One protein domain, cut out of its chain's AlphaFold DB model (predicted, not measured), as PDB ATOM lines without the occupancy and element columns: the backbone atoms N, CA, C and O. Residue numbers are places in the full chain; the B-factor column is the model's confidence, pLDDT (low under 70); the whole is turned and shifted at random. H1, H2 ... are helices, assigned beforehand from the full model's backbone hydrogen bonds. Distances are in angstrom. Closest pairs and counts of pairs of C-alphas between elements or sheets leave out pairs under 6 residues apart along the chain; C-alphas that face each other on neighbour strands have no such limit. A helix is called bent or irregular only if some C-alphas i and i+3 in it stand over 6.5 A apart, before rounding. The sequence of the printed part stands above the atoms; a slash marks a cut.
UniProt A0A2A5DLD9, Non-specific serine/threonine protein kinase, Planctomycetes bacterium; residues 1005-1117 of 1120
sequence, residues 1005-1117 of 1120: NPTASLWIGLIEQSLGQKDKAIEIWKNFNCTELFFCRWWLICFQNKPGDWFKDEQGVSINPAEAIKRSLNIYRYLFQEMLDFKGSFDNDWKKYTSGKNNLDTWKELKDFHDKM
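What this domain is: This is residues 1005 to 1117 of the 1120 residues of the protein "Non-specific serine/threonine protein kinase" of Planctomycetes bacterium (UniProt A0A2A5DLD9). Six helices with roughly aligned lines, H1 to H6, make a loosely joined bundle: H1, H3, H4 and H5 stand at four corners, H2 packs on H1 and H6 folds back on H5. H7 crosses H4 and H5 steeply, near them but touching neither, at the end of the domain away from H2. The printed part has 113 residues with seven named helices, H1 to H7 in chain order, and no named strand; the class is all helix, its helix packing mostly aligned. It is compact and rounded, with a radius of gyration of the C-alphas of 13.4 A and spans of 37, 32 and 28 A.

How they stand to each other: H1, residues 1006 to 1018, and H5, residues 1074 to 1090, are the hub, touching three helices each. H1 forms a hairpin with H2, residues 1022 to 1030, at a shallow tilt of 12 degrees; their closest C-alphas, Gly 1013 and Ala 1025, are 4.0 A apart. H1 only just touches H3, residues 1040 to 1048, with 3 pairs of C-alphas within 8 A, through residues 1006 to 1010 alone; the closest C-alphas are those of Pro 1006 and Cys 1040, 6.5 A. H1 touches H5 through residues 1083 to 1090 of H5 alone, the same way at 12 degrees, closest at the C-alphas of Ser 1018 and Phe 1090, 6.0 A. H3 forms a hairpin with H4, residues 1065 to 1070, closest at the C-alphas of Trp 1042 and Ala 1068, 5.4 A. H4 and H5, also a hairpin, only just touch, with 3 pairs within 8 A; the closest C-alphas are those of Ile 1069 and Arg 1077, 6.0 A. H5 forms a hairpin with H6, residues 1092 to 1097, closest at the C-alphas of Gly 1088 and Lys 1095, 4.6 A. H7, residues 1107 to 1116, is close to H4 but not clearly touching, at a steep tilt of 56 degrees; the closest C-alphas, Ala 1066 and His 1114, are 6.7 A apart. Every O i to N i+4 pair is within hydrogen-bond range in H1, H2, H3 and H4, against 10 of 13 in H5, 5 of 6 in H7 and 0 of 2 in H6, where 2 of 3 O i to N i+3 pairs are.

Where its parts are: H1 begins at C-alpha 1006, (-35.227, 23.978, -20.157), and is 18.5 A long. H5 is 26.3 A long, and H7, 14.4 A long, ends at C-alpha 1116, (-25.727, 46.258, -31.487). H5 and H6 are irregular: C-alphas 1075 and 1078, and likewise 1093 and 1096, are 7.2 A apart.

The domain as a whole: The C-alphas farthest apart, Asp 1023 and Lys 1108, are 37.9 A apart. The printed part has no cut. The link from H3 to H4 is long, residues 1049 to 1064. Mean pLDDT of the printed part is 83.4; residues 1033, 1035 to 1036 and 1101 to 1107 are under 70.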
ATOM      1  N   ASN A1005     -37.041  22.215 -16.569       78.81
ATOM      2  CA  ASN A1005     -35.813  22.995 -16.480       78.81
ATOM      3  C   ASN A1005     -35.153  23.086 -17.862       78.81
ATOM      4  O   ASN A1005     -34.087  22.506 -18.086       78.81
ATOM      5  N   PRO A1006     -35.767  23.828 -18.807       82.88
ATOM      6  CA  PRO A1006     -35.227  23.978 -20.157       82.88
ATOM      7  C   PRO A1006     -33.789  24.509 -20.144       82.88
ATOM      8  O   PRO A1006     -32.979  24.157 -20.997       82.88
ATOM      9  N   THR A1007     -33.431  25.326 -19.150       87.69
ATOM     10  CA  THR A1007     -32.072  25.864 -19.045       87.69
ATOM     11  C   THR A1007     -31.030  24.783 -18.756       87.69
ATOM     12  O   THR A1007     -29.951  24.832 -19.341       87.69
ATOM     13  N   ALA A1008     -31.351  23.776 -17.934       89.38
ATOM     14  CA  ALA A1008     -30.459  22.651 -17.662       89.38
ATOM     15  C   ALA A1008     -30.209  21.817 -18.928       89.38
ATOM     16  O   ALA A1008     -29.060  21.523 -19.244       89.38
ATOM     17  N   SER A1009     -31.253  21.507 -19.708       89.19
ATOM     18  CA  SER A1009     -31.100  20.781 -20.980       89.19
ATOM     19  C   SER A1009     -30.242  21.545 -21.997       89.19
ATOM     20  O   SER A1009     -29.448  20.934 -22.715       89.19
ATOM     21  N   LEU A1010     -30.366  22.878 -22.060       92.19
ATOM     22  CA  LEU A1010     -29.501  23.706 -22.912       92.19
ATOM     23  C   LEU A1010     -28.049  23.654 -22.444       92.19
ATOM     24  O   LEU A1010     -27.169  23.406 -23.265       92.19
ATOM     25  N   TRP A1011     -27.805  23.822 -21.141       94.00
ATOM     26  CA  TRP A1011     -26.460  23.749 -20.573       94.00
ATOM     27  C   TRP A1011     -25.801  22.390 -20.804       94.00
ATOM     28  O   TRP A1011     -24.672  22.365 -21.283       94.00
ATOM     29  N   ILE A1012     -26.503  21.281 -20.554       93.25
ATOM     30  CA  ILE A1012     -25.983  19.928 -20.815       93.25
ATOM     31  C   ILE A1012     -25.576  19.795 -22.281       93.25
ATOM     32  O   ILE A1012     -24.442  19.428 -22.567       93.25
ATOM     33  N   GLY A1013     -26.460  20.145 -23.222       92.94
ATOM     34  CA  GLY A1013     -26.139  20.030 -24.646       92.94
ATOM     35  C   GLY A1013     -24.958  20.911 -25.071       92.94
ATOM     36  O   GLY A1013     -24.115  20.469 -25.849       92.94
ATOM     37  N   LEU A1014     -24.841  22.129 -24.533       94.69
ATOM     38  CA  LEU A1014     -23.694  23.003 -24.796       94.69
ATOM     39  C   LEU A1014     -22.391  22.440 -24.215       94.69
ATOM     40  O   LEU A1014     -21.364  22.474 -24.892       94.69
ATOM     41  N   ILE A1015     -22.427  21.915 -22.988       95.19
ATOM     42  CA  ILE A1015     -21.266  21.296 -22.345       95.19
ATOM     43  C   ILE A1015     -20.826  20.060 -23.137       95.19
ATOM     44  O   ILE A1015     -19.657  19.960 -23.502       95.19
ATOM     45  N   GLU A1016     -21.753  19.173 -23.492       93.94
ATOM     46  CA  GLU A1016     -21.468  17.973 -24.289       93.94
ATOM     47  C   GLU A1016     -20.878  18.334 -25.660       93.94
ATOM     48  O   GLU A1016     -19.894  17.736 -26.098       93.94
ATOM     49  N   GLN A1017     -21.388  19.384 -26.318       92.38
ATOM     50  CA  GLN A1017     -20.767  19.909 -27.537       92.38
ATOM     51  C   GLN A1017     -19.336  20.411 -27.303       92.38
ATOM     52  O   GLN A1017     -18.475  20.164 -28.150       92.38
ATOM     53  N   SER A1018     -19.076  21.101 -26.187       93.19
ATOM     54  CA  SER A1018     -17.736  21.595 -25.832       93.19
ATOM     55  C   SER A1018     -16.737  20.457 -25.591       93.19
ATOM     56  O   SER A1018     -15.557  20.595 -25.906       93.19
ATOM     57  N   LEU A1019     -17.229  19.303 -25.125       93.12
ATOM     58  CA  LEU A1019     -16.469  18.068 -24.926       93.12
ATOM     59  C   LEU A1019     -16.368  17.205 -26.201       93.12
ATOM     60  O   LEU A1019     -15.833  16.100 -26.161       93.12
ATOM     61  N   GLY A1020     -16.882  17.682 -27.342       90.19
ATOM     62  CA  GLY A1020     -16.854  16.963 -28.620       90.19
ATOM     63  C   GLY A1020     -17.949  15.899 -28.798       90.19
ATOM     64  O   GLY A1020     -17.968  15.215 -29.819       90.19
ATOM     65  N   GLN A1021     -18.897  15.780 -27.866       91.44
ATOM     66  CA  GLN A1021     -19.947  14.752 -27.833       91.44
ATOM     67  C   GLN A1021     -21.250  15.243 -28.486       91.44
ATOM     68  O   GLN A1021     -22.309  15.342 -27.863       91.44
ATOM     69  N   LYS A1022     -21.187  15.574 -29.782       86.12
ATOM     70  CA  LYS A1022     -22.325  16.168 -30.514       86.12
ATOM     71  C   LYS A1022     -23.572  15.283 -30.541       86.12
ATOM     72  O   LYS A1022     -24.674  15.811 -30.419       86.12
ATOM     73  N   ASP A1023     -23.410  13.968 -30.664       88.31
ATOM     74  CA  ASP A1023     -24.545  13.042 -30.730       88.31
ATOM     75  C   ASP A1023     -25.330  13.008 -29.411       88.31
ATOM     76  O   ASP A1023     -26.559  13.067 -29.433       88.31
ATOM     77  N   LYS A1024     -24.632  13.046 -28.265       88.31
ATOM     78  CA  LYS A1024     -25.267  13.153 -26.942       88.31
ATOM     79  C   LYS A1024     -26.001  14.475 -26.759       88.31
ATOM     80  O   LYS A1024     -27.120  14.498 -26.255       88.31
ATOM     81  N   ALA A1025     -25.407  15.579 -27.216       86.81
ATOM     82  CA  ALA A1025     -26.070  16.879 -27.182       86.81
ATOM     83  C   ALA A1025     -27.376  16.874 -27.998       86.81
ATOM     84  O   ALA A1025     -28.400  17.378 -27.536       86.81
ATOM     85  N   ILE A1026     -27.359  16.267 -29.192       85.31
ATOM     86  CA  ILE A1026     -28.552  16.109 -30.036       85.31
ATOM     87  C   ILE A1026     -29.601  15.240 -29.336       85.31
ATOM     88  O   ILE A1026     -30.783  15.575 -29.374       85.31
ATOM     89  N   GLU A1027     -29.196  14.145 -28.696       85.69
ATOM     90  CA  GLU A1027     -30.096  13.258 -27.956       85.69
ATOM     91  C   GLU A1027     -30.801  13.979 -26.799       85.69
ATOM     92  O   GLU A1027     -32.028  13.936 -26.709       85.69
ATOM     93  N   ILE A1028     -30.058  14.730 -25.979       84.88
ATOM     94  CA  ILE A1028     -30.624  15.547 -24.894       84.88
ATOM     95  C   ILE A1028     -31.625  16.569 -25.443       84.88
ATOM     96  O   ILE A1028     -32.721  16.735 -24.909       84.88
ATOM     97  N   TRP A1029     -31.278  17.241 -26.540       86.19
ATOM     98  CA  TRP A1029     -32.125  18.265 -27.149       86.19
ATOM     99  C   TRP A1029     -33.337  17.726 -27.917       86.19
ATOM    100  O   TRP A1029     -34.299  18.470 -28.120       86.19
ATOM    101  N   LYS A1030     -33.348  16.449 -28.319       78.75
ATOM    102  CA  LYS A1030     -34.559  15.799 -28.854       78.75
ATOM    103  C   LYS A1030     -35.669  15.729 -27.806       78.75
ATOM    104  O   LYS A1030     -36.831  15.901 -28.160       78.75
ATOM    105  N   ASN A1031     -35.306  15.563 -26.537       72.38
ATOM    106  CA  ASN A1031     -36.232  15.472 -25.405       72.38
ATOM    107  C   ASN A1031     -36.432  16.825 -24.695       72.38
ATOM    108  O   ASN A1031     -36.744  16.882 -23.508       72.38
ATOM    109  N   PHE A1032     -36.213  17.934 -25.407       76.56
ATOM    110  CA  PHE A1032     -36.285  19.269 -24.830       76.56
ATOM    111  C   PHE A1032     -37.713  19.691 -24.469       76.56
ATOM    112  O   PHE A1032     -38.575  19.809 -25.342       76.56
ATOM    113  N   ASN A1033     -37.919  20.031 -23.199       69.62
ATOM    114  CA  ASN A1033     -39.199  20.458 -22.646       69.62
ATOM    115  C   ASN A1033     -39.145  21.931 -22.194       69.62
ATOM    116  O   ASN A1033     -38.196  22.337 -21.525       69.62
ATOM    117  N   CYS A1034     -40.143  22.741 -22.564       70.50
ATOM    118  CA  CYS A1034     -40.160  24.191 -22.313       70.50
ATOM    119  C   CYS A1034     -41.533  24.762 -21.918       70.50
ATOM    120  O   CYS A1034     -41.815  25.920 -22.215       70.50
ATOM    121  N   THR A1035     -42.363  23.985 -21.218       61.66
ATOM    122  CA  THR A1035     -43.725  24.390 -20.815       61.66
ATOM    123  C   THR A1035     -43.817  25.659 -19.960       61.66
ATOM    124  O   THR A1035     -44.796  26.381 -20.087       61.66
ATOM    125  N   GLU A1036     -42.822  25.981 -19.121       61.94
ATOM    126  CA  GLU A1036     -42.835  27.218 -18.310       61.94
ATOM    127  C   GLU A1036     -42.079  28.395 -18.972       61.94
ATOM    128  O   GLU A1036     -42.428  29.553 -18.764       61.94
ATOM    129  N   LEU A1037     -41.056  28.128 -19.797       72.19
ATOM    130  CA  LEU A1037     -40.206  29.151 -20.433       72.19
ATOM    131  C   LEU A1037     -40.166  28.946 -21.952       72.19
ATOM    132  O   LEU A1037     -39.150  28.534 -22.517       72.19
ATOM    133  N   PHE A1038     -41.284  29.247 -22.612       71.50
ATOM    134  CA  PHE A1038     -41.489  29.035 -24.051       71.50
ATOM    135  C   PHE A1038     -40.356  29.605 -24.920       71.50
ATOM    136  O   PHE A1038     -39.926  28.971 -25.884       71.50
ATOM    137  N   PHE A1039     -39.808  30.769 -24.553       77.56
ATOM    138  CA  PHE A1039     -38.726  31.418 -25.296       77.56
ATOM    139  C   PHE A1039     -37.417  30.605 -25.329       77.56
ATOM    140  O   PHE A1039     -36.635  30.757 -26.268       77.56
ATOM    141  N   CYS A1040     -37.188  29.679 -24.386       84.19
ATOM    142  CA  CYS A1040     -36.028  28.780 -24.408       84.19
ATOM    143  C   CYS A1040     -36.044  27.832 -25.618       84.19
ATOM    144  O   CYS A1040     -34.999  27.305 -26.006       84.19
ATOM    145  N   ARG A1041     -37.202  27.626 -26.263       81.75
ATOM    146  CA  ARG A1041     -37.274  26.896 -27.536       81.75
ATOM    147  C   ARG A1041     -36.532  27.631 -28.649       81.75
ATOM    148  O   ARG A1041     -35.854  26.987 -29.445       81.75
ATOM    149  N   TRP A1042     -36.608  28.961 -28.682       83.25
ATOM    150  CA  TRP A1042     -35.861  29.772 -29.643       83.25
ATOM    151  C   TRP A1042     -34.359  29.694 -29.396       83.25
ATOM    152  O   TRP A1042     -33.588  29.634 -30.349       83.25
ATOM    153  N   TRP A1043     -33.946  29.610 -28.129       90.62
ATOM    154  CA  TRP A1043     -32.544  29.402 -27.760       90.62
ATOM    155  C   TRP A1043     -32.046  28.054 -28.267       90.62
ATOM    156  O   TRP A1043     -30.986  27.984 -28.884       90.62
ATOM    157  N   LEU A1044     -32.842  26.999 -28.077       89.50
ATOM    158  CA  LEU A1044     -32.519  25.678 -28.600       89.50
ATOM    159  C   LEU A1044     -32.375  25.684 -30.125       89.50
ATOM    160  O   LEU A1044     -31.369  25.211 -30.644       89.50
ATOM    161  N   ILE A1045     -33.379  26.211 -30.836       86.69
ATOM    162  CA  ILE A1045     -33.363  26.291 -32.302       86.69
ATOM    163  C   ILE A1045     -32.123  27.062 -32.754       86.69
ATOM    164  O   ILE A1045     -31.424  26.613 -33.657       86.69
ATOM    165  N   CYS A1046     -31.802  28.172 -32.091       89.50
ATOM    166  CA  CYS A1046     -30.582  28.916 -32.357       89.50
ATOM    167  C   CYS A1046     -29.341  28.018 -32.199       89.50
ATOM    168  O   CYS A1046     -28.552  27.920 -33.134       89.50
ATOM    169  N   PHE A1047     -29.177  27.314 -31.074       91.19
ATOM    170  CA  PHE A1047     -28.002  26.469 -30.813       91.19
ATOM    171  C   PHE A1047     -27.893  25.209 -31.687       91.19
ATOM    172  O   PHE A1047     -26.796  24.669 -31.843       91.19
ATOM    173  N   GLN A1048     -29.000  24.727 -32.255       88.25
ATOM    174  CA  GLN A1048     -29.009  23.590 -33.183       88.25
ATOM    175  C   GLN A1048     -28.503  23.952 -34.585       88.25
ATOM    176  O   GLN A1048     -28.081  23.064 -35.326       88.25
ATOM    177  N   ASN A1049     -28.535  25.234 -34.947       87.69
ATOM    178  CA  ASN A1049     -28.175  25.720 -36.275       87.69
ATOM    179  C   ASN A1049     -26.765  26.324 -36.301       87.69
ATOM    180  O   ASN A1049     -26.202  26.702 -35.274       87.69
ATOM    181  N   LYS A1050     -26.171  26.410 -37.495       87.25
ATOM    182  CA  LYS A1050     -24.852  27.029 -37.676       87.25
ATOM    183  C   LYS A1050     -24.995  28.524 -37.967       87.25
ATOM    184  O   LYS A1050     -25.930  28.912 -38.668       87.25
ATOM    185  N   PRO A1051     -24.043  29.366 -37.525       89.94
ATOM    186  CA  PRO A1051     -24.017  30.766 -37.914       89.94
ATOM    187  C   PRO A1051     -24.096  30.968 -39.433       89.94
ATOM    188  O   PRO A1051     -23.193  30.571 -40.162       89.94
ATOM    189  N   GLY A1052     -25.170  31.616 -39.898       84.56
ATOM    190  CA  GLY A1052     -25.436  31.877 -41.320       84.56
ATOM    191  C   GLY A1052     -26.404  30.894 -41.994       84.56
ATOM    192  O   GLY A1052     -26.916  31.215 -43.062       84.56
ATOM    193  N   ASP A1053     -26.715  29.762 -41.359       90.88
ATOM    194  CA  ASP A1053     -27.709  28.776 -41.807       90.88
ATOM    195  C   ASP A1053     -28.816  28.650 -40.753       90.88
ATOM    196  O   ASP A1053     -28.949  27.653 -40.047       90.88
ATOM    197  N   TRP A1054     -29.538  29.751 -40.547       90.12
ATOM    198  CA  TRP A1054     -30.530  29.867 -39.484       90.12
ATOM    199  C   TRP A1054     -31.884  29.299 -39.903       90.12
ATOM    200  O   TRP A1054     -32.366  29.568 -41.007       90.12
ATOM    201  N   PHE A1055     -32.551  28.608 -38.973       86.62
ATOM    202  CA  PHE A1055     -33.960  28.253 -39.119       86.62
ATOM    203  C   PHE A1055     -34.788  29.514 -39.381       86.62
ATOM    204  O   PHE A1055     -34.686  30.494 -38.639       86.62
ATOM    205  N   LYS A1056     -35.614  29.476 -40.427       84.75
ATOM    206  CA  LYS A1056     -36.585  30.528 -40.727       84.75
ATOM    207  C   LYS A1056     -37.956  30.098 -40.241       84.75
ATOM    208  O   LYS A1056     -38.391  28.990 -40.549       84.75
ATOM    209  N   ASP A1057     -38.619  30.972 -39.496       75.88
ATOM    210  CA  ASP A1057     -40.008  30.742 -39.111       75.88
ATOM    211  C   ASP A1057     -40.978  30.934 -40.294       75.88
ATOM    212  O   ASP A1057     -40.574  31.222 -41.424       75.88
ATOM    213  N   GLU A1058     -42.278  30.763 -40.047       73.56
ATOM    214  CA  GLU A1058     -43.322  30.886 -41.076       73.56
ATOM    215  C   GLU A1058     -43.426  32.284 -41.718       73.56
ATOM    216  O   GLU A1058     -44.021  32.412 -42.787       73.56
ATOM    217  N   GLN A1059     -42.830  33.318 -41.109       72.06
ATOM    218  CA  GLN A1059     -42.757  34.679 -41.656       72.06
ATOM    219  C   GLN A1059     -41.462  34.918 -42.452       72.06
ATOM    220  O   GLN A1059     -41.259  35.993 -43.016       72.06
ATOM    221  N   GLY A1060     -40.576  33.921 -42.514       80.31
ATOM    222  CA  GLY A1060     -39.272  34.019 -43.159       80.31
ATOM    223  C   GLY A1060     -38.201  34.696 -42.298       80.31
ATOM    224  O   GLY A1060     -37.120  34.981 -42.822       80.31
ATOM    225  N   VAL A1061     -38.465  34.941 -41.008       82.94
ATOM    226  CA  VAL A1061     -37.506  35.557 -40.081       82.94
ATOM    227  C   VAL A1061     -36.507  34.504 -39.605       82.94
ATOM    228  O   VAL A1061     -36.886  33.455 -39.086       82.94
ATOM    229  N   SER A1062     -35.217  34.789 -39.780       88.00
ATOM    230  CA  SER A1062     -34.123  33.928 -39.323       88.00
ATOM    231  C   SER A1062     -33.977  33.977 -37.798       88.00
ATOM    232  O   SER A1062     -33.681  35.032 -37.237       88.00
ATOM    233  N   ILE A1063     -34.108  32.831 -37.126       87.06
ATOM    234  CA  ILE A1063     -33.940  32.693 -35.669       87.06
ATOM    235  C   ILE A1063     -32.447  32.612 -35.319       87.06
ATOM    236  O   ILE A1063     -31.900  31.550 -35.024       87.06
ATOM    237  N   ASN A1064     -31.777  33.757 -35.400       90.62
ATOM    238  CA  ASN A1064     -30.395  33.947 -34.962       90.62
ATOM    239  C   ASN A1064     -30.334  34.415 -33.487       90.62
ATOM    240  O   ASN A1064     -31.384  34.658 -32.884       90.62
ATOM    241  N   PRO A1065     -29.139  34.575 -32.881       91.31
ATOM    242  CA  PRO A1065     -29.016  34.983 -31.479       91.31
ATOM    243  C   PRO A1065     -29.724  36.300 -31.142       91.31
ATOM    244  O   PRO A1065     -30.380  36.391 -30.105       91.31
ATOM    245  N   ALA A1066     -29.655  37.299 -32.028       88.19
ATOM    246  CA  ALA A1066     -30.298  38.592 -31.813       88.19
ATOM    247  C   ALA A1066     -31.833  38.468 -31.793       88.19
ATOM    248  O   ALA A1066     -32.494  39.031 -30.918       88.19
ATOM    249  N   GLU A1067     -32.403  37.689 -32.714       86.38
ATOM    250  CA  GLU A1067     -33.846  37.449 -32.769       86.38
ATOM    251  C   GLU A1067     -34.324  36.574 -31.599       86.38
ATOM    252  O   GLU A1067     -35.350  36.864 -30.983       86.38
ATOM    253  N   ALA A1068     -33.554  35.555 -31.212       87.56
ATOM    254  CA  ALA A1068     -33.853  34.730 -30.043       87.56
ATOM    255  C   ALA A1068     -33.854  35.558 -28.739       87.56
ATOM    256  O   ALA A1068     -34.758  35.408 -27.915       87.56
ATOM    257  N   ILE A1069     -32.910  36.494 -28.573       85.56
ATOM    258  CA  ILE A1069     -32.895  37.461 -27.457       85.56
ATOM    259  C   ILE A1069     -34.126  38.366 -27.492       85.56
ATOM    260  O   ILE A1069     -34.760  38.591 -26.456       85.56
ATOM    261  N   LYS A1070     -34.480  38.883 -28.673       79.88
ATOM    262  CA  LYS A1070     -35.650  39.749 -28.854       79.88
ATOM    263  C   LYS A1070     -36.941  39.037 -28.439       79.88
ATOM    264  O   LYS A1070     -37.765  39.645 -27.767       79.88
ATOM    265  N   ARG A1071     -37.064  37.741 -28.746       81.06
ATOM    266  CA  ARG A1071     -38.189  36.867 -28.361       81.06
ATOM    267  C   ARG A1071     -38.108  36.336 -26.924       81.06
ATOM    268  O   ARG A1071     -38.906  35.487 -26.543       81.06
ATOM    269  N   SER A1072     -37.156  36.806 -26.119       80.62
ATOM    270  CA  SER A1072     -36.993  36.399 -24.720       80.62
ATOM    271  C   SER A1072     -37.514  37.453 -23.758       80.62
ATOM    272  O   SER A1072     -37.304  38.653 -23.962       80.62
ATOM    273  N   LEU A1073     -38.096  36.994 -22.649       77.62
ATOM    274  CA  LEU A1073     -38.419  37.855 -21.514       77.62
ATOM    275  C   LEU A1073     -37.158  38.547 -20.994       77.62
ATOM    276  O   LEU A1073     -36.121  37.906 -20.804       77.62
ATOM    277  N   ASN A1074     -37.267  39.849 -20.713       75.25
ATOM    278  CA  ASN A1074     -36.126  40.686 -20.340       75.25
ATOM    279  C   ASN A1074     -35.308  40.082 -19.205       75.25
ATOM    280  O   ASN A1074     -34.100  39.938 -19.358       75.25
ATOM    281  N   ILE A1075     -35.970  39.650 -18.127       74.31
ATOM    282  CA  ILE A1075     -35.314  39.073 -16.948       74.31
ATOM    283  C   ILE A1075     -34.472  37.828 -17.258       74.31
ATOM    284  O   ILE A1075     -33.600  37.526 -16.465       74.31
ATOM    285  N   TYR A1076     -34.675  37.132 -18.382       80.62
ATOM    286  CA  TYR A1076     -33.946  35.908 -18.736       80.62
ATOM    287  C   TYR A1076     -32.871  36.113 -19.811       80.62
ATOM    288  O   TYR A1076     -32.081  35.205 -20.065       80.62
ATOM    289  N   ARG A1077     -32.788  37.300 -20.428       84.62
ATOM    290  CA  ARG A1077     -31.833  37.563 -21.521       84.62
ATOM    291  C   ARG A1077     -30.373  37.385 -21.103       84.62
ATOM    292  O   ARG A1077     -29.570  36.932 -21.910       84.62
ATOM    293  N   TYR A1078     -30.039  37.699 -19.850       81.88
ATOM    294  CA  TYR A1078     -28.680  37.522 -19.332       81.88
ATOM    295  C   TYR A1078     -28.252  36.045 -19.322       81.88
ATOM    296  O   TYR A1078     -27.123  35.743 -19.690       81.88
ATOM    297  N   LEU A1079     -29.166  35.116 -19.000       85.19
ATOM    298  CA  LEU A1079     -28.870  33.677 -19.001       85.19
ATOM    299  C   LEU A1079     -28.536  33.169 -20.400       85.19
ATOM    300  O   LEU A1079     -27.622  32.366 -20.566       85.19
ATOM    301  N   PHE A1080     -29.267  33.630 -21.414       90.12
ATOM    302  CA  PHE A1080     -28.962  33.257 -22.790       90.12
ATOM    303  C   PHE A1080     -27.646  33.870 -23.259       90.12
ATOM    304  O   PHE A1080     -26.878  33.199 -23.945       90.12
ATOM    305  N   GLN A1081     -27.339  35.099 -22.832       89.12
ATOM    306  CA  GLN A1081     -26.047  35.707 -23.127       89.12
ATOM    307  C   GLN A1081     -24.885  34.916 -22.514       89.12
ATOM    308  O   GLN A1081     -23.894  34.682 -23.201       89.12
ATOM    309  N   GLU A1082     -25.018  34.427 -21.278       88.31
ATOM    310  CA  GLU A1082     -24.015  33.536 -20.675       88.31
ATOM    311  C   GLU A1082     -23.795  32.263 -21.504       88.31
ATOM    312  O   GLU A1082     -22.660  31.827 -21.699       88.31
ATOM    313  N   MET A1083     -24.873  31.668 -22.019       92.81
ATOM    314  CA  MET A1083     -24.791  30.488 -22.882       92.81
ATOM    315  C   MET A1083     -24.122  30.798 -24.231       92.81
ATOM    316  O   MET A1083     -23.338  29.985 -24.720       92.81
ATOM    317  N   LEU A1084     -24.395  31.965 -24.828       92.31
ATOM    318  CA  LEU A1084     -23.737  32.427 -26.056       92.31
ATOM    319  C   LEU A1084     -22.237  32.651 -25.833       92.31
ATOM    320  O   LEU A1084     -21.424  32.201 -26.642       92.31
ATOM    321  N   ASP A1085     -21.870  33.286 -24.720       89.81
ATOM    322  CA  ASP A1085     -20.478  33.524 -24.331       89.81
ATOM    323  C   ASP A1085     -19.734  32.197 -24.121       89.81
ATOM    324  O   ASP A1085     -18.625  32.014 -24.634       89.81
ATOM    325  N   PHE A1086     -20.375  31.225 -23.463       92.19
ATOM    326  CA  PHE A1086     -19.840  29.872 -23.327       92.19
ATOM    327  C   PHE A1086     -19.692  29.178 -24.688       92.19
ATOM    328  O   PHE A1086     -18.617  28.661 -24.990       92.19
ATOM    329  N   LYS A1087     -20.713  29.218 -25.552       92.88
ATOM    330  CA  LYS A1087     -20.676  28.639 -26.906       92.88
ATOM    331  C   LYS A1087     -19.522  29.206 -27.739       92.88
ATOM    332  O   LYS A1087     -18.761  28.443 -28.330       92.88
ATOM    333  N   GLY A1088     -19.330  30.524 -27.722       91.19
ATOM    334  CA  GLY A1088     -18.229  31.185 -28.427       91.19
ATOM    335  C   GLY A1088     -16.840  30.903 -27.851       91.19
ATOM    336  O   GLY A1088     -15.838  31.157 -28.523       91.19
ATOM    337  N   SER A1089     -16.754  30.361 -26.631       90.44
ATOM    338  CA  SER A1089     -15.474  29.978 -26.028       90.44
ATOM    339  C   SER A1089     -14.854  28.730 -26.668       90.44
ATOM    340  O   SER A1089     -13.627  28.615 -26.692       90.44
ATOM    341  N   PHE A1090     -15.678  27.835 -27.229       91.44
ATOM    342  CA  PHE A1090     -15.233  26.599 -27.889       91.44
ATOM    343  C   PHE A1090     -15.629  26.494 -29.372       91.44
ATOM    344  O   PHE A1090     -15.115  25.632 -30.082       91.44
ATOM    345  N   ASP A1091     -16.506  27.374 -29.862       91.62
ATOM    346  CA  ASP A1091     -16.957  27.438 -31.255       91.62
ATOM    347  C   ASP A1091     -16.698  28.842 -31.834       91.62
ATOM    348  O   ASP A1091     -17.413  29.807 -31.551       91.62
ATOM    349  N   ASN A1092     -15.630  28.980 -32.629       90.44
ATOM    350  CA  ASN A1092     -15.154  30.280 -33.115       90.44
ATOM    351  C   ASN A1092     -16.181  31.026 -33.983       90.44
ATOM    352  O   ASN A1092     -16.179  32.258 -33.972       90.44
ATOM    353  N   ASP A1093     -17.072  30.317 -34.683       90.56
ATOM    354  CA  ASP A1093     -18.087  30.930 -35.553       90.56
ATOM    355  C   ASP A1093     -19.128  31.734 -34.752       90.56
ATOM    356  O   ASP A1093     -19.801  32.626 -35.282       90.56
ATOM    357  N   TRP A1094     -19.230  31.457 -33.448       91.81
ATOM    358  CA  TRP A1094     -20.147  32.115 -32.521       91.81
ATOM    359  C   TRP A1094     -19.556  33.346 -31.828       91.81
ATOM    360  O   TRP A1094     -20.310  34.120 -31.240       91.81
ATOM    361  N   LYS A1095     -18.241  33.597 -31.940       89.19
ATOM    362  CA  LYS A1095     -17.559  34.729 -31.273       89.19
ATOM    363  C   LYS A1095     -18.160  36.099 -31.583       89.19
ATOM    364  O   LYS A1095     -18.093  36.992 -30.752       89.19
ATOM    365  N   LYS A1096     -18.768  36.282 -32.757       87.69
ATOM    366  CA  LYS A1096     -19.429  37.543 -33.141       87.69
ATOM    367  C   LYS A1096     -20.711  37.854 -32.352       87.69
ATOM    368  O   LYS A1096     -21.201  38.975 -32.434       87.69
ATOM    369  N   TYR A1097     -21.251  36.880 -31.618       89.06
ATOM    370  CA  TYR A1097     -22.449  37.026 -30.782       89.06
ATOM    371  C   TYR A1097     -22.127  37.048 -29.283       89.06
ATOM    372  O   TYR A1097     -23.040  37.136 -28.463       89.06
ATOM    373  N   THR A1098     -20.847  36.959 -28.913       87.25
ATOM    374  CA  THR A1098     -20.437  37.022 -27.511       87.25
ATOM    375  C   THR A1098     -20.265  38.466 -27.063       87.25
ATOM    376  O   THR A1098     -19.927  39.352 -27.851       87.25
ATOM    377  N   SER A1099     -20.486  38.713 -25.777       82.75
ATOM    378  CA  SER A1099     -20.337  40.029 -25.158       82.75
ATOM    379  C   SER A1099     -18.883  40.513 -25.142       82.75
ATOM    380  O   SER A1099     -18.618  41.707 -24.982       82.75
ATOM    381  N   GLY A1100     -17.925  39.587 -25.282       70.31
ATOM    382  CA  GLY A1100     -16.488  39.852 -25.199       70.31
ATOM    383  C   GLY A1100     -16.021  40.335 -23.820       70.31
ATOM    384  O   GLY A1100     -14.846  40.658 -23.651       70.31
ATOM    385  N   LYS A1101     -16.920  40.388 -22.832       65.38
ATOM    386  CA  LYS A1101     -16.650  40.796 -21.456       65.38
ATOM    387  C   LYS A1101     -16.874  39.612 -20.523       65.38
ATOM    388  O   LYS A1101     -17.760  38.799 -20.734       65.38
ATOM    389  N   ASN A1102     -16.125  39.580 -19.424       54.84
ATOM    390  CA  ASN A1102     -16.351  38.624 -18.335       54.84
ATOM    391  C   ASN A1102     -17.589  38.961 -17.469       54.84
ATOM    392  O   ASN A1102     -17.725  38.342 -16.414       54.84
ATOM    393  N   ASN A1103     -18.381  39.988 -17.842       56.97
ATOM    394  CA  ASN A1103     -19.763  40.278 -17.419       56.97
ATOM    395  C   ASN A1103     -20.306  41.563 -18.087       56.97
ATOM    396  O   ASN A1103     -19.550  42.477 -18.428       56.97
ATOM    397  N   LEU A1104     -21.634  41.643 -18.219       60.00
ATOM    398  CA  LEU A1104     -22.386  42.887 -18.409       60.00
ATOM    399  C   LEU A1104     -23.065  43.182 -17.065       60.00
ATOM    400  O   LEU A1104     -23.997  42.480 -16.681       60.00
ATOM    401  N   ASP A1105     -22.552  44.161 -16.316       61.62
ATOM    402  CA  ASP A1105     -22.834  44.304 -14.876       61.62
ATOM    403  C   ASP A1105     -24.174  45.006 -14.595       61.62
ATOM    404  O   ASP A1105     -24.668  45.012 -13.465       61.62
ATOM    405  N   THR A1106     -24.793  45.600 -15.619       69.50
ATOM    406  CA  THR A1106     -26.105  46.249 -15.508       69.50
ATOM    407  C   THR A1106     -27.007  45.910 -16.690       69.50
ATOM    408  O   THR A1106     -26.544  45.689 -17.810       69.50
ATOM    409  N   TRP A1107     -28.326  45.969 -16.478       69.12
ATOM    410  CA  TRP A1107     -29.302  45.815 -17.569       69.12
ATOM    411  C   TRP A1107     -29.105  46.799 -18.713       69.12
ATOM    412  O   TRP A1107     -29.384  46.468 -19.864       69.12
ATOM    413  N   LYS A1108     -28.618  48.002 -18.403       71.56
ATOM    414  CA  LYS A1108     -28.338  49.028 -19.403       71.56
ATOM    415  C   LYS A1108     -27.227  48.582 -20.353       71.56
ATOM    416  O   LYS A1108     -27.397  48.670 -21.562       71.56
ATOM    417  N   GLU A1109     -26.139  48.038 -19.813       74.75
ATOM    418  CA  GLU A1109     -25.040  47.502 -20.621       74.75
ATOM    419  C   GLU A1109     -25.472  46.292 -21.451       74.75
ATOM    420  O   GLU A1109     -25.113  46.193 -22.625       74.75
ATOM    421  N   LEU A1110     -26.270  45.396 -20.860       76.44
ATOM    422  CA  LEU A1110     -26.800  44.223 -21.548       76.44
ATOM    423  C   LEU A1110     -27.706  44.609 -22.724       76.44
ATOM    424  O   LEU A1110     -27.576  44.065 -23.819       76.44
ATOM    425  N   LYS A1111     -28.582  45.595 -22.521       74.75
ATOM    426  CA  LYS A1111     -29.430  46.150 -23.579       74.75
ATOM    427  C   LYS A1111     -28.599  46.790 -24.694       74.75
ATOM    428  O   LYS A1111     -28.782  46.433 -25.853       74.75
ATOM    429  N   ASP A1112     -27.670  47.683 -24.347       77.88
ATOM    430  CA  ASP A1112     -26.825  48.387 -25.323       77.88
ATOM    431  C   ASP A1112     -25.999  47.412 -26.178       77.88
ATOM    432  O   ASP A1112     -25.719  47.688 -27.349       77.88
ATOM    433  N   PHE A1113     -25.596  46.279 -25.596       83.31
ATOM    434  CA  PHE A1113     -24.939  45.192 -26.310       83.31
ATOM    435  C   PHE A1113     -25.899  44.473 -27.270       83.31
ATOM    436  O   PHE A1113     -25.599  44.370 -28.460       83.31
ATOM    437  N   HIS A1114     -27.068  44.032 -26.792       84.38
ATOM    438  CA  HIS A1114     -28.057  43.334 -27.621       84.38
ATOM    439  C   HIS A1114     -28.541  44.177 -28.808       84.38
ATOM    440  O   HIS A1114     -28.674  43.653 -29.913       84.38
ATOM    441  N   ASP A1115     -28.733  45.485 -28.622       77.69
ATOM    442  CA  ASP A1115     -29.165  46.396 -29.690       77.69
ATOM    443  C   ASP A1115     -28.139  46.488 -30.840       77.69
ATOM    444  O   ASP A1115     -28.508  46.740 -31.994       77.69
ATOM    445  N   LYS A1116     -26.855  46.247 -30.539       82.25
ATOM    446  CA  LYS A1116     -25.727  46.258 -31.487       82.25
ATOM    447  C   LYS A1116     -25.341  44.864 -31.996       82.25
ATOM    448  O   LYS A1116     -24.447  44.767 -32.837       82.25
ATOM    449  N   MET A1117     -25.975  43.802 -31.496       84.56
ATOM    450  CA  MET A1117     -25.659  42.424 -31.871       84.56
ATOM    451  C   MET A1117     -25.900  42.196 -33.379       84.56
ATOM    452  O   MET A1117     -26.867  42.738 -33.928       84.56
TER     453      MET A1117